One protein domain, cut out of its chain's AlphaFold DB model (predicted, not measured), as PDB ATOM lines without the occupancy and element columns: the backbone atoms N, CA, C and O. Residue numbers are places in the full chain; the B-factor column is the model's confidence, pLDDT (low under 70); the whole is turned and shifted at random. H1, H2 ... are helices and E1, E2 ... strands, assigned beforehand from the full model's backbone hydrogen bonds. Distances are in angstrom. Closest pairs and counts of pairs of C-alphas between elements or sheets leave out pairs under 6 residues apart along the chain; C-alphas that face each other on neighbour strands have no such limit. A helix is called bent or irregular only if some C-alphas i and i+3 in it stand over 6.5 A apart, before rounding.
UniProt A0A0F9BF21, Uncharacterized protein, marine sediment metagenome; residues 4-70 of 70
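What this domain is: This is residues 4 to 70 of the 70 residues of an uncharacterized protein of marine sediment metagenome (UniProt A0A0F9BF21). A small three-stranded sheet, E1 to E3, has helix H1 laid along one face, over E2 and E3. H2 packs on H1 away from the sheet, and H3 begins near E3 and H1 and runs off beyond the strands with its later residues. The printed part has 67 residues with three named strands followed by three named helices, E1 E2 E3 H1 H2 H3; the sheet runs E1, E2, E3, antiparallel throughout, and the class is mixed, helices and strands. The whole is compact, with a radius of gyration of the C-alphas of 12.0 A and spans of 35 by 30 by 22 A.

Where its parts are: E1, residues 4 to 8, begins at C-alpha 4 at (-9.181, -23.885, -8.671) and is 13.1 A long. E2, residues 13 to 18, is 16.2 A long, and E3, residues 24 to 26, is 7.0 A. H1, residues 29 to 40, is 17.2 A long and begins at C-alpha 29 at (3.812, -18.022, -11.528); it is neither bent nor irregular, but only just: C-alphas 31 and 34 are 6.1 A apart. H2, residues 44 to 52, is 12.1 A long. H3, residues 57 to 66, is 14.3 A long and ends at C-alpha 66 at (3.715, -41.426, 0.740).

How they stand to each other: E1, E2 and E3 form a meander, each strand the antiparallel neighbour of the one before, and E1 and E3 are the edge strands. The hairpin of E1 and E2 has N 6 and O 15 within hydrogen-bond range at 2.9 A; the hairpin of E2 and E3 has N 16 and O 24 at 2.8 A. H1 is on the sheet at a height of 9.6 A, over E2 and E3, and runs along the strands, at 2 degrees to E2 on the local plane. H3 is on the same face, which gives two layers, helices on one face of a sheet; it is over none of the strands, but only just, with 2 of its C-alphas falling on E3. The closest C-alphas of E3 and H3 are those of Val 24 and Leu 57, 6.4 A apart. H1 and H3 touch at a steep tilt of 66 degrees, the same way, with the C-alphas of Val 35 and Leu 58 closest at 6.2 A. H1 touches H2 with residues 34 to 38 alone, at a steep tilt of 59 degrees, opposite ways; the C-alphas of Pro 34 and His 47 are closest at 5.3 A. H2 is not on the sheet, and is close to but not clearly touching H3. In H2 and H3 every O i to N i+4 pair is within hydrogen-bond range; in H1, 5 of 8 are.

The domain as a whole: The two C-alphas farthest apart are those of Gly 9 and Ala 70, at 36.8 A. The printed part has no cut, and each link between named elements is tight. The mean pLDDT of the printed part is 85.8; residues 68 to 70 are under 70.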
ATOM      1  N   LYS A   4      -8.979 -25.224  -9.235       89.88
ATOM      2  CA  LYS A   4      -9.181 -23.885  -8.671       89.88
ATOM      3  C   LYS A   4      -7.824 -23.261  -8.361       89.88
ATOM      4  O   LYS A   4      -7.039 -23.862  -7.631       89.88
ATOM      5  N   ILE A   5      -7.581 -22.060  -8.878       89.19
ATOM      6  CA  ILE A   5      -6.402 -21.248  -8.562       89.19
ATOM      7  C   ILE A   5      -6.889 -20.004  -7.825       89.19
ATOM      8  O   ILE A   5      -7.788 -19.307  -8.289       89.19
ATOM      9  N   THR A   6      -6.324 -19.747  -6.653       92.44
ATOM     10  CA  THR A   6      -6.609 -18.560  -5.837       92.44
ATOM     11  C   THR A   6      -5.313 -17.842  -5.518       92.44
ATOM     12  O   THR A   6      -4.337 -18.498  -5.170       92.44
ATOM     13  N   TYR A   7      -5.312 -16.515  -5.612       93.00
ATOM     14  CA  TYR A   7      -4.170 -15.675  -5.266       93.00
ATOM     15  C   TYR A   7      -4.468 -14.879  -3.993       93.00
ATOM     16  O   TYR A   7      -5.452 -14.142  -3.936       93.00
ATOM     17  N   ASP A   8      -3.629 -15.044  -2.974       91.00
ATOM     18  CA  ASP A   8      -3.600 -14.197  -1.783       91.00
ATOM     19  C   ASP A   8      -2.639 -13.030  -2.047       91.00
ATOM     20  O   ASP A   8      -1.416 -13.182  -1.974       91.00
ATOM     21  N   GLY A   9      -3.206 -11.865  -2.373       86.44
ATOM     22  CA  GLY A   9      -2.444 -10.659  -2.697       86.44
ATOM     23  C   GLY A   9      -1.665 -10.061  -1.526       86.44
ATOM     24  O   GLY A   9      -0.702  -9.340  -1.764       86.44
ATOM     25  N   VAL A  10      -2.018 -10.386  -0.278       89.44
ATOM     26  CA  VAL A  10      -1.289  -9.911   0.910       89.44
ATOM     27  C   VAL A  10      -0.009 -10.722   1.105       89.44
ATOM     28  O   VAL A  10       1.024 -10.185   1.498       89.44
ATOM     29  N   LYS A  11      -0.059 -12.024   0.807       87.56
ATOM     30  CA  LYS A  11       1.080 -12.942   0.975       87.56
ATOM     31  C   LYS A  11       1.880 -13.180  -0.305       87.56
ATOM     32  O   LYS A  11       2.914 -13.851  -0.245       87.56
ATOM     33  N   GLY A  12       1.396 -12.686  -1.446       90.12
ATOM     34  CA  GLY A  12       1.959 -12.986  -2.761       90.12
ATOM     35  C   GLY A  12       1.940 -14.487  -3.063       90.12
ATOM     36  O   GLY A  12       2.919 -15.022  -3.578       90.12
ATOM     37  N   LEU A  13       0.874 -15.188  -2.660       92.75
ATOM     38  CA  LEU A  13       0.816 -16.653  -2.651       92.75
ATOM     39  C   LEU A  13      -0.317 -17.171  -3.537       92.75
ATOM     40  O   LEU A  13      -1.490 -16.881  -3.311       92.75
ATOM     41  N   TYR A  14       0.027 -18.013  -4.500       92.75
ATOM     42  CA  TYR A  14      -0.917 -18.791  -5.289       92.75
ATOM     43  C   TYR A  14      -1.202 -20.111  -4.587       92.75
ATOM     44  O   TYR A  14      -0.291 -20.833  -4.194       92.75
ATOM     45  N   THR A  15      -2.478 -20.443  -4.447       92.56
ATOM     46  CA  THR A  15      -2.951 -21.743  -3.971       92.56
ATOM     47  C   THR A  15      -3.683 -22.439  -5.106       92.56
ATOM     48  O   THR A  15      -4.647 -21.897  -5.648       92.56
ATOM     49  N   LEU A  16      -3.236 -23.644  -5.444       92.19
ATOM     50  CA  LEU A  16      -3.804 -24.496  -6.477       92.19
ATOM     51  C   LEU A  16      -4.473 -25.695  -5.808       92.19
ATOM     52  O   LEU A  16      -3.848 -26.416  -5.031       92.19
ATOM     53  N   LYS A  17      -5.761 -25.896  -6.094       90.75
ATOM     54  CA  LYS A  17      -6.578 -26.989  -5.552       90.75
ATOM     55  C   LYS A  17      -7.140 -27.830  -6.699       90.75
ATOM     56  O   LYS A  17      -8.224 -27.515  -7.206       90.75
ATOM     57  N   PRO A  18      -6.406 -28.860  -7.148       87.00
ATOM     58  CA  PRO A  18      -6.918 -29.833  -8.100       87.00
ATOM     59  C   PRO A  18      -7.878 -30.804  -7.403       87.00
ATOM     60  O   PRO A  18      -7.626 -31.255  -6.289       87.00
ATOM     61  N   LYS A  19      -9.000 -31.150  -8.045       84.69
ATOM     62  CA  LYS A  19      -9.937 -32.136  -7.477       84.69
ATOM     63  C   LYS A  19      -9.276 -33.520  -7.399       84.69
ATOM     64  O   LYS A  19      -8.829 -34.014  -8.429       84.69
ATOM     65  N   GLY A  20      -9.305 -34.145  -6.218       82.12
ATOM     66  CA  GLY A  20      -8.778 -35.500  -5.991       82.12
ATOM     67  C   GLY A  20      -7.259 -35.574  -5.805       82.12
ATOM     68  O   GLY A  20      -6.708 -36.664  -5.855       82.12
ATOM     69  N   LEU A  21      -6.595 -34.433  -5.612       83.88
ATOM     70  CA  LEU A  21      -5.157 -34.322  -5.376       83.88
ATOM     71  C   LEU A  21      -4.890 -33.334  -4.230       83.88
ATOM     72  O   LEU A  21      -5.753 -32.496  -3.935       83.88
ATOM     73  N   PRO A  22      -3.704 -33.393  -3.599       85.75
ATOM     74  CA  PRO A  22      -3.327 -32.448  -2.562       85.75
ATOM     75  C   PRO A  22      -3.301 -31.010  -3.090       85.75
ATOM     76  O   PRO A  22      -2.934 -30.728  -4.234       85.75
ATOM     77  N   ALA A  23      -3.698 -30.078  -2.224       89.50
ATOM     78  CA  ALA A  23      -3.559 -28.658  -2.498       89.50
ATOM     79  C   ALA A  23      -2.080 -28.265  -2.445       89.50
ATOM     80  O   ALA A  23      -1.367 -28.646  -1.517       89.50
ATOM     81  N   VAL A  24      -1.642 -27.454  -3.403       91.12
ATOM     82  CA  VAL A  24      -0.262 -26.960  -3.470       91.12
ATOM     83  C   VAL A  24      -0.236 -25.443  -3.476       91.12
ATOM     84  O   VAL A  24      -1.175 -24.789  -3.934       91.12
ATOM     85  N   THR A  25       0.840 -24.869  -2.951       92.12
ATOM     86  CA  THR A  25       1.011 -23.418  -2.864       92.12
ATOM     87  C   THR A  25       2.356 -22.997  -3.427       92.12
ATOM     88  O   THR A  25       3.354 -23.661  -3.168       92.12
ATOM     89  N   THR A  26       2.402 -21.871  -4.134       91.06
ATOM     90  CA  THR A  26       3.643 -21.284  -4.654       91.06
ATOM     91  C   THR A  26       3.581 -19.763  -4.654       91.06
ATOM     92  O   THR A  26       2.509 -19.176  -4.762       91.06
ATOM     93  N   LYS A  27       4.738 -19.112  -4.538       90.50
ATOM     94  CA  LYS A  27       4.885 -17.663  -4.748       90.50
ATOM     95  C   LYS A  27       5.249 -17.309  -6.197       90.50
ATOM     96  O   LYS A  27       5.284 -16.135  -6.547       90.50
ATOM     97  N   SER A  28       5.526 -18.306  -7.035       87.06
ATOM     98  CA  SER A  28       6.015 -18.139  -8.402       87.06
ATOM     99  C   SER A  28       4.956 -18.564  -9.416       87.06
ATOM    100  O   SER A  28       4.448 -19.684  -9.373       87.06
ATOM    101  N   LEU A  29       4.663 -17.688 -10.380       84.12
ATOM    102  CA  LEU A  29       3.812 -18.022 -11.528       84.12
ATOM    103  C   LEU A  29       4.416 -19.139 -12.395       84.12
ATOM    104  O   LEU A  29       3.673 -19.897 -13.012       84.12
ATOM    105  N   LEU A  30       5.746 -19.274 -12.427       85.44
ATOM    106  CA  LEU A  30       6.418 -20.304 -13.226       85.44
ATOM    107  C   LEU A  30       6.128 -21.717 -12.703       85.44
ATOM    108  O   LEU A  30       6.038 -22.650 -13.496       85.44
ATOM    109  N   ASP A  31       5.899 -21.862 -11.398       85.38
ATOM    110  CA  ASP A  31       5.607 -23.160 -10.778       85.38
ATOM    111  C   ASP A  31       4.145 -23.589 -10.991       85.38
ATOM    112  O   ASP A  31       3.786 -24.742 -10.753       85.38
ATOM    113  N   ILE A  32       3.284 -22.679 -11.462       87.81
ATOM    114  CA  ILE A  32       1.881 -22.977 -11.785       87.81
ATOM    115  C   ILE A  32       1.778 -23.790 -13.076       87.81
ATOM    116  O   ILE A  32       1.002 -24.743 -13.139       87.81
ATOM    117  N   SER A  33       2.572 -23.447 -14.094       86.25
ATOM    118  CA  SER A  33       2.572 -24.122 -15.401       86.25
ATOM    119  C   SER A  33       2.705 -25.654 -15.303       86.25
ATOM    120  O   SER A  33       1.817 -26.360 -15.789       86.25
ATOM    121  N   PRO A  34       3.717 -26.219 -14.607       87.75
ATOM    122  CA  PRO A  34       3.856 -27.670 -14.486       87.75
ATOM    123  C   PRO A  34       2.733 -28.331 -13.671       87.75
ATOM    124  O   PRO A  34       2.451 -29.511 -13.875       87.75
ATOM    125  N   VAL A  35       2.076 -27.601 -12.760       88.19
ATOM    126  CA  VAL A  35       0.909 -28.092 -12.004       88.19
ATOM    127  C   VAL A  35      -0.312 -28.221 -12.916       88.19
ATOM    128  O   VAL A  35      -1.023 -29.223 -12.853       88.19
ATOM    129  N   ILE A  36      -0.532 -27.240 -13.795       87.88
ATOM    130  CA  ILE A  36      -1.582 -27.289 -14.820       87.88
ATOM    131  C   ILE A  36      -1.308 -28.442 -15.793       87.88
ATOM    132  O   ILE A  36      -2.204 -29.254 -16.027       87.88
ATOM    133  N   ALA A  37      -0.070 -28.554 -16.290       88.69
ATOM    134  CA  ALA A  37       0.339 -29.611 -17.213       88.69
ATOM    135  C   ALA A  37       0.117 -31.015 -16.625       88.69
ATOM    136  O   ALA A  37      -0.474 -31.879 -17.271       88.69
ATOM    137  N   HIS A  38       0.497 -31.218 -15.358       89.50
ATOM    138  CA  HIS A  38       0.210 -32.454 -14.629       89.50
ATOM    139  C   HIS A  38      -1.298 -32.721 -14.533       89.50
ATOM    140  O   HIS A  38      -1.758 -33.808 -14.869       89.50
ATOM    141  N   TYR A  39      -2.071 -31.741 -14.049       88.75
ATOM    142  CA  TYR A  39      -3.475 -31.954 -13.696       88.75
ATOM    143  C   TYR A  39      -4.366 -32.231 -14.907       88.75
ATOM    144  O   TYR A  39      -5.242 -33.090 -14.843       88.75
ATOM    145  N   PHE A  40      -4.162 -31.499 -16.001       88.94
ATOM    146  CA  PHE A  40      -4.947 -31.681 -17.221       88.94
ATOM    147  C   PHE A  40      -4.343 -32.720 -18.171       88.94
ATOM    148  O   PHE A  40      -4.969 -33.051 -19.175       88.94
ATOM    149  N   GLY A  41      -3.140 -33.225 -17.880       84.31
ATOM    150  CA  GLY A  41      -2.396 -34.097 -18.791       84.31
ATOM    151  C   GLY A  41      -2.018 -33.409 -20.107       84.31
ATOM    152  O   GLY A  41      -1.726 -34.081 -21.094       84.31
ATOM    153  N   THR A  42      -2.056 -32.075 -20.143       75.69
ATOM    154  CA  THR A  42      -1.671 -31.262 -21.296       75.69
ATOM    155  C   THR A  42      -0.168 -31.023 -21.239       75.69
ATOM    156  O   THR A  42       0.329 -30.628 -20.192       75.69
ATOM    157  N   ASP A  43       0.549 -31.227 -22.344       83.25
ATOM    158  CA  ASP A  43       2.006 -31.031 -22.414       83.25
ATOM    159  C   ASP A  43       2.809 -31.928 -21.445       83.25
ATOM    160  O   ASP A  43       3.450 -31.502 -20.476       83.25
ATOM    161  N   LYS A  44       2.751 -33.235 -21.722       85.25
ATOM    162  CA  LYS A  44       3.452 -34.273 -20.954       85.25
ATOM    163  C   LYS A  44       4.969 -34.057 -20.925       85.25
ATOM    164  O   LYS A  44       5.598 -34.335 -19.908       85.25
ATOM    165  N   GLU A  45       5.553 -33.557 -22.012       88.81
ATOM    166  CA  GLU A  45       6.993 -33.314 -22.097       88.81
ATOM    167  C   GLU A  45       7.425 -32.218 -21.117       88.81
ATOM    168  O   GLU A  45       8.362 -32.417 -20.339       88.81
ATOM    169  N   HIS A  46       6.681 -31.109 -21.070       84.44
ATOM    170  CA  HIS A  46       6.905 -30.047 -20.095       84.44
ATOM    171  C   HIS A  46       6.747 -30.557 -18.661       84.44
ATOM    172  O   HIS A  46       7.633 -30.353 -17.829       84.44
ATOM    173  N   HIS A  47       5.677 -31.301 -18.369       89.81
ATOM    174  CA  HIS A  47       5.512 -31.936 -17.063       89.81
ATOM    175  C   HIS A  47       6.713 -32.825 -16.689       89.81
ATOM    176  O   HIS A  47       7.248 -32.708 -15.586       89.81
ATOM    177  N   ASP A  48       7.180 -33.679 -17.602       89.25
ATOM    178  CA  ASP A  48       8.265 -34.626 -17.339       89.25
ATOM    179  C   ASP A  48       9.622 -33.929 -17.135       89.25
ATOM    180  O   ASP A  48      10.456 -34.414 -16.362       89.25
ATOM    181  N   ILE A  49       9.860 -32.785 -17.784       89.50
ATOM    182  CA  ILE A  49      11.035 -31.935 -17.525       89.50
ATOM    183  C   ILE A  49      10.988 -31.391 -16.093       89.50
ATOM    184  O   ILE A  49      11.965 -31.516 -15.351       89.50
ATOM    185  N   PHE A  50       9.859 -30.817 -15.677       87.06
ATOM    186  CA  PHE A  50       9.719 -30.236 -14.340       87.06
ATOM    187  C   PHE A  50       9.710 -31.300 -13.241       87.06
ATOM    188  O   PHE A  50      10.318 -31.098 -12.189       87.06
ATOM    189  N   LYS A  51       9.102 -32.465 -13.492       88.56
ATOM    190  CA  LYS A  51       9.146 -33.622 -12.592       88.56
ATOM    191  C   LYS A  51      10.583 -34.078 -12.342       88.56
ATOM    192  O   LYS A  51      10.967 -34.245 -11.188       88.56
ATOM    193  N   ARG A  52      11.396 -34.232 -13.396       88.00
ATOM    194  CA  ARG A  52      12.813 -34.633 -13.279       88.00
ATOM    195  C   ARG A  52      13.660 -33.625 -12.506       88.00
ATOM    196  O   ARG A  52      14.589 -34.022 -11.815       88.00
ATOM    197  N   LYS A  53      13.323 -32.337 -12.594       86.31
ATOM    198  CA  LYS A  53      13.983 -31.264 -11.837       86.31
ATOM    199  C   LYS A  53      13.474 -31.116 -10.398       86.31
ATOM    200  O   LYS A  53      13.991 -30.273  -9.677       86.31
ATOM    201  N   GLY A  54      12.466 -31.892  -9.985       83.81
ATOM    202  CA  GLY A  54      11.843 -31.756  -8.665       83.81
ATOM    203  C   GLY A  54      11.014 -30.478  -8.500       83.81
ATOM    204  O   GLY A  54      10.784 -30.051  -7.381       83.81
ATOM    205  N   LEU A  55      10.573 -29.861  -9.600       85.62
ATOM    206  CA  LEU A  55       9.851 -28.580  -9.607       85.62
ATOM    207  C   LEU A  55       8.331 -28.740  -9.791       85.62
ATOM    208  O   LEU A  55       7.590 -27.762  -9.783       85.62
ATOM    209  N   CYS A  56       7.839 -29.966  -9.992       88.75
ATOM    210  CA  CYS A  56       6.402 -30.224 -10.055       88.75
ATOM    211  C   CYS A  56       5.833 -30.372  -8.638       88.75
ATOM    212  O   CYS A  56       5.913 -31.448  -8.042       88.75
ATOM    213  N   LEU A  57       5.208 -29.308  -8.133       87.50
ATOM    214  CA  LEU A  57       4.669 -29.256  -6.770       87.50
ATOM    215  C   LEU A  57       3.652 -30.365  -6.474       87.50
ATOM    216  O   LEU A  57       3.640 -30.894  -5.371       87.50
ATOM    217  N   LEU A  58       2.828 -30.767  -7.451       88.56
ATOM    218  CA  LEU A  58       1.891 -31.885  -7.263       88.56
ATOM    219  C   LEU A  58       2.611 -33.224  -7.074       88.56
ATOM    220  O   LEU A  58       2.241 -33.990  -6.188       88.56
ATOM    221  N   CYS A  59       3.651 -33.495  -7.872       87.88
ATOM    222  CA  CYS A  59       4.463 -34.702  -7.703       87.88
ATOM    223  C   CYS A  59       5.189 -34.700  -6.352       87.88
ATOM    224  O   CYS A  59       5.271 -35.736  -5.698       87.88
ATOM    225  N   GLU A  60       5.716 -33.545  -5.941       85.94
ATOM    226  CA  GLU A  60       6.423 -33.400  -4.669       85.94
ATOM    227  C   GLU A  60       5.480 -33.591  -3.477       85.94
ATOM    228  O   GLU A  60       5.807 -34.322  -2.544       85.94
ATOM    229  N   SER A  61       4.287 -32.993  -3.517       84.56
ATOM    230  CA  SER A  61       3.274 -33.178  -2.477       84.56
ATOM    231  C   SER A  61       2.818 -34.630  -2.373       84.56
ATOM    232  O   SER A  61       2.789 -35.152  -1.265       84.56
ATOM    233  N   ALA A  62       2.553 -35.306  -3.495       81.19
ATOM    234  CA  ALA A  62       2.191 -36.724  -3.489       81.19
ATOM    235  C   ALA A  62       3.310 -37.605  -2.902       81.19
ATOM    236  O   ALA A  62       3.045 -38.498  -2.104       81.19
ATOM    237  N   ARG A  63       4.575 -37.323  -3.245       81.62
ATOM    238  CA  ARG A  63       5.726 -38.031  -2.671       81.62
ATOM    239  C   ARG A  63       5.820 -37.829  -1.153       81.62
ATOM    240  O   ARG A  63       6.019 -38.805  -0.440       81.62
ATOM    241  N   LYS A  64       5.638 -36.596  -0.666       81.00
ATOM    242  CA  LYS A  64       5.667 -36.278   0.773       81.00
ATOM    243  C   LYS A  64       4.532 -36.926   1.561       81.00
ATOM    244  O   LYS A  64       4.695 -37.129   2.757       81.00
ATOM    245  N   GLU A  65       3.381 -37.179   0.943       75.62
ATOM    246  CA  GLU A  65       2.307 -37.939   1.592       75.62
ATOM    247  C   GLU A  65       2.711 -39.406   1.741       75.62
ATOM    248  O   GLU A  65       2.684 -39.918   2.850       75.62
ATOM    249  N   VAL A  66       3.234 -40.034   0.684       74.38
ATOM    250  CA  VAL A  66       3.715 -41.426   0.740       74.38
ATOM    251  C   VAL A  66       4.873 -41.612   1.731       74.38
ATOM    252  O   VAL A  66       4.907 -42.603   2.449       74.38
ATOM    253  N   GLU A  67       5.814 -40.664   1.807       73.81
ATOM    254  CA  GLU A  67       6.937 -40.709   2.760       73.81
ATOM    255  C   GLU A  67       6.500 -40.558   4.232       73.81
ATOM    256  O   GLU A  67       7.288 -40.869   5.118       73.81
ATOM    257  N   LYS A  68       5.284 -40.074   4.520       68.06
ATOM    258  CA  LYS A  68       4.767 -39.966   5.899       68.06
ATOM    259  C   LYS A  68       4.112 -41.250   6.408       68.06
ATOM    260  O   LYS A  68       3.965 -41.388   7.619       68.06
ATOM    261  N   ASP A  69       3.702 -42.136   5.504       58.22
ATOM    262  CA  ASP A  69       3.050 -43.414   5.814       58.22
ATOM    263  C   ASP A  69       4.038 -44.604   5.848       58.22
ATOM    264  O   ASP A  69       3.619 -45.737   6.097       58.22
ATOM    265  N   ALA A  70       5.331 -44.363   5.589       55.97
ATOM    266  CA  ALA A  70       6.419 -45.352   5.600       55.97
ATOM    267  C   ALA A  70       7.256 -45.276   6.885       55.97
ATOM    268  O   ALA A  70       7.667 -46.356   7.369       55.97
TER     269      ALA A  70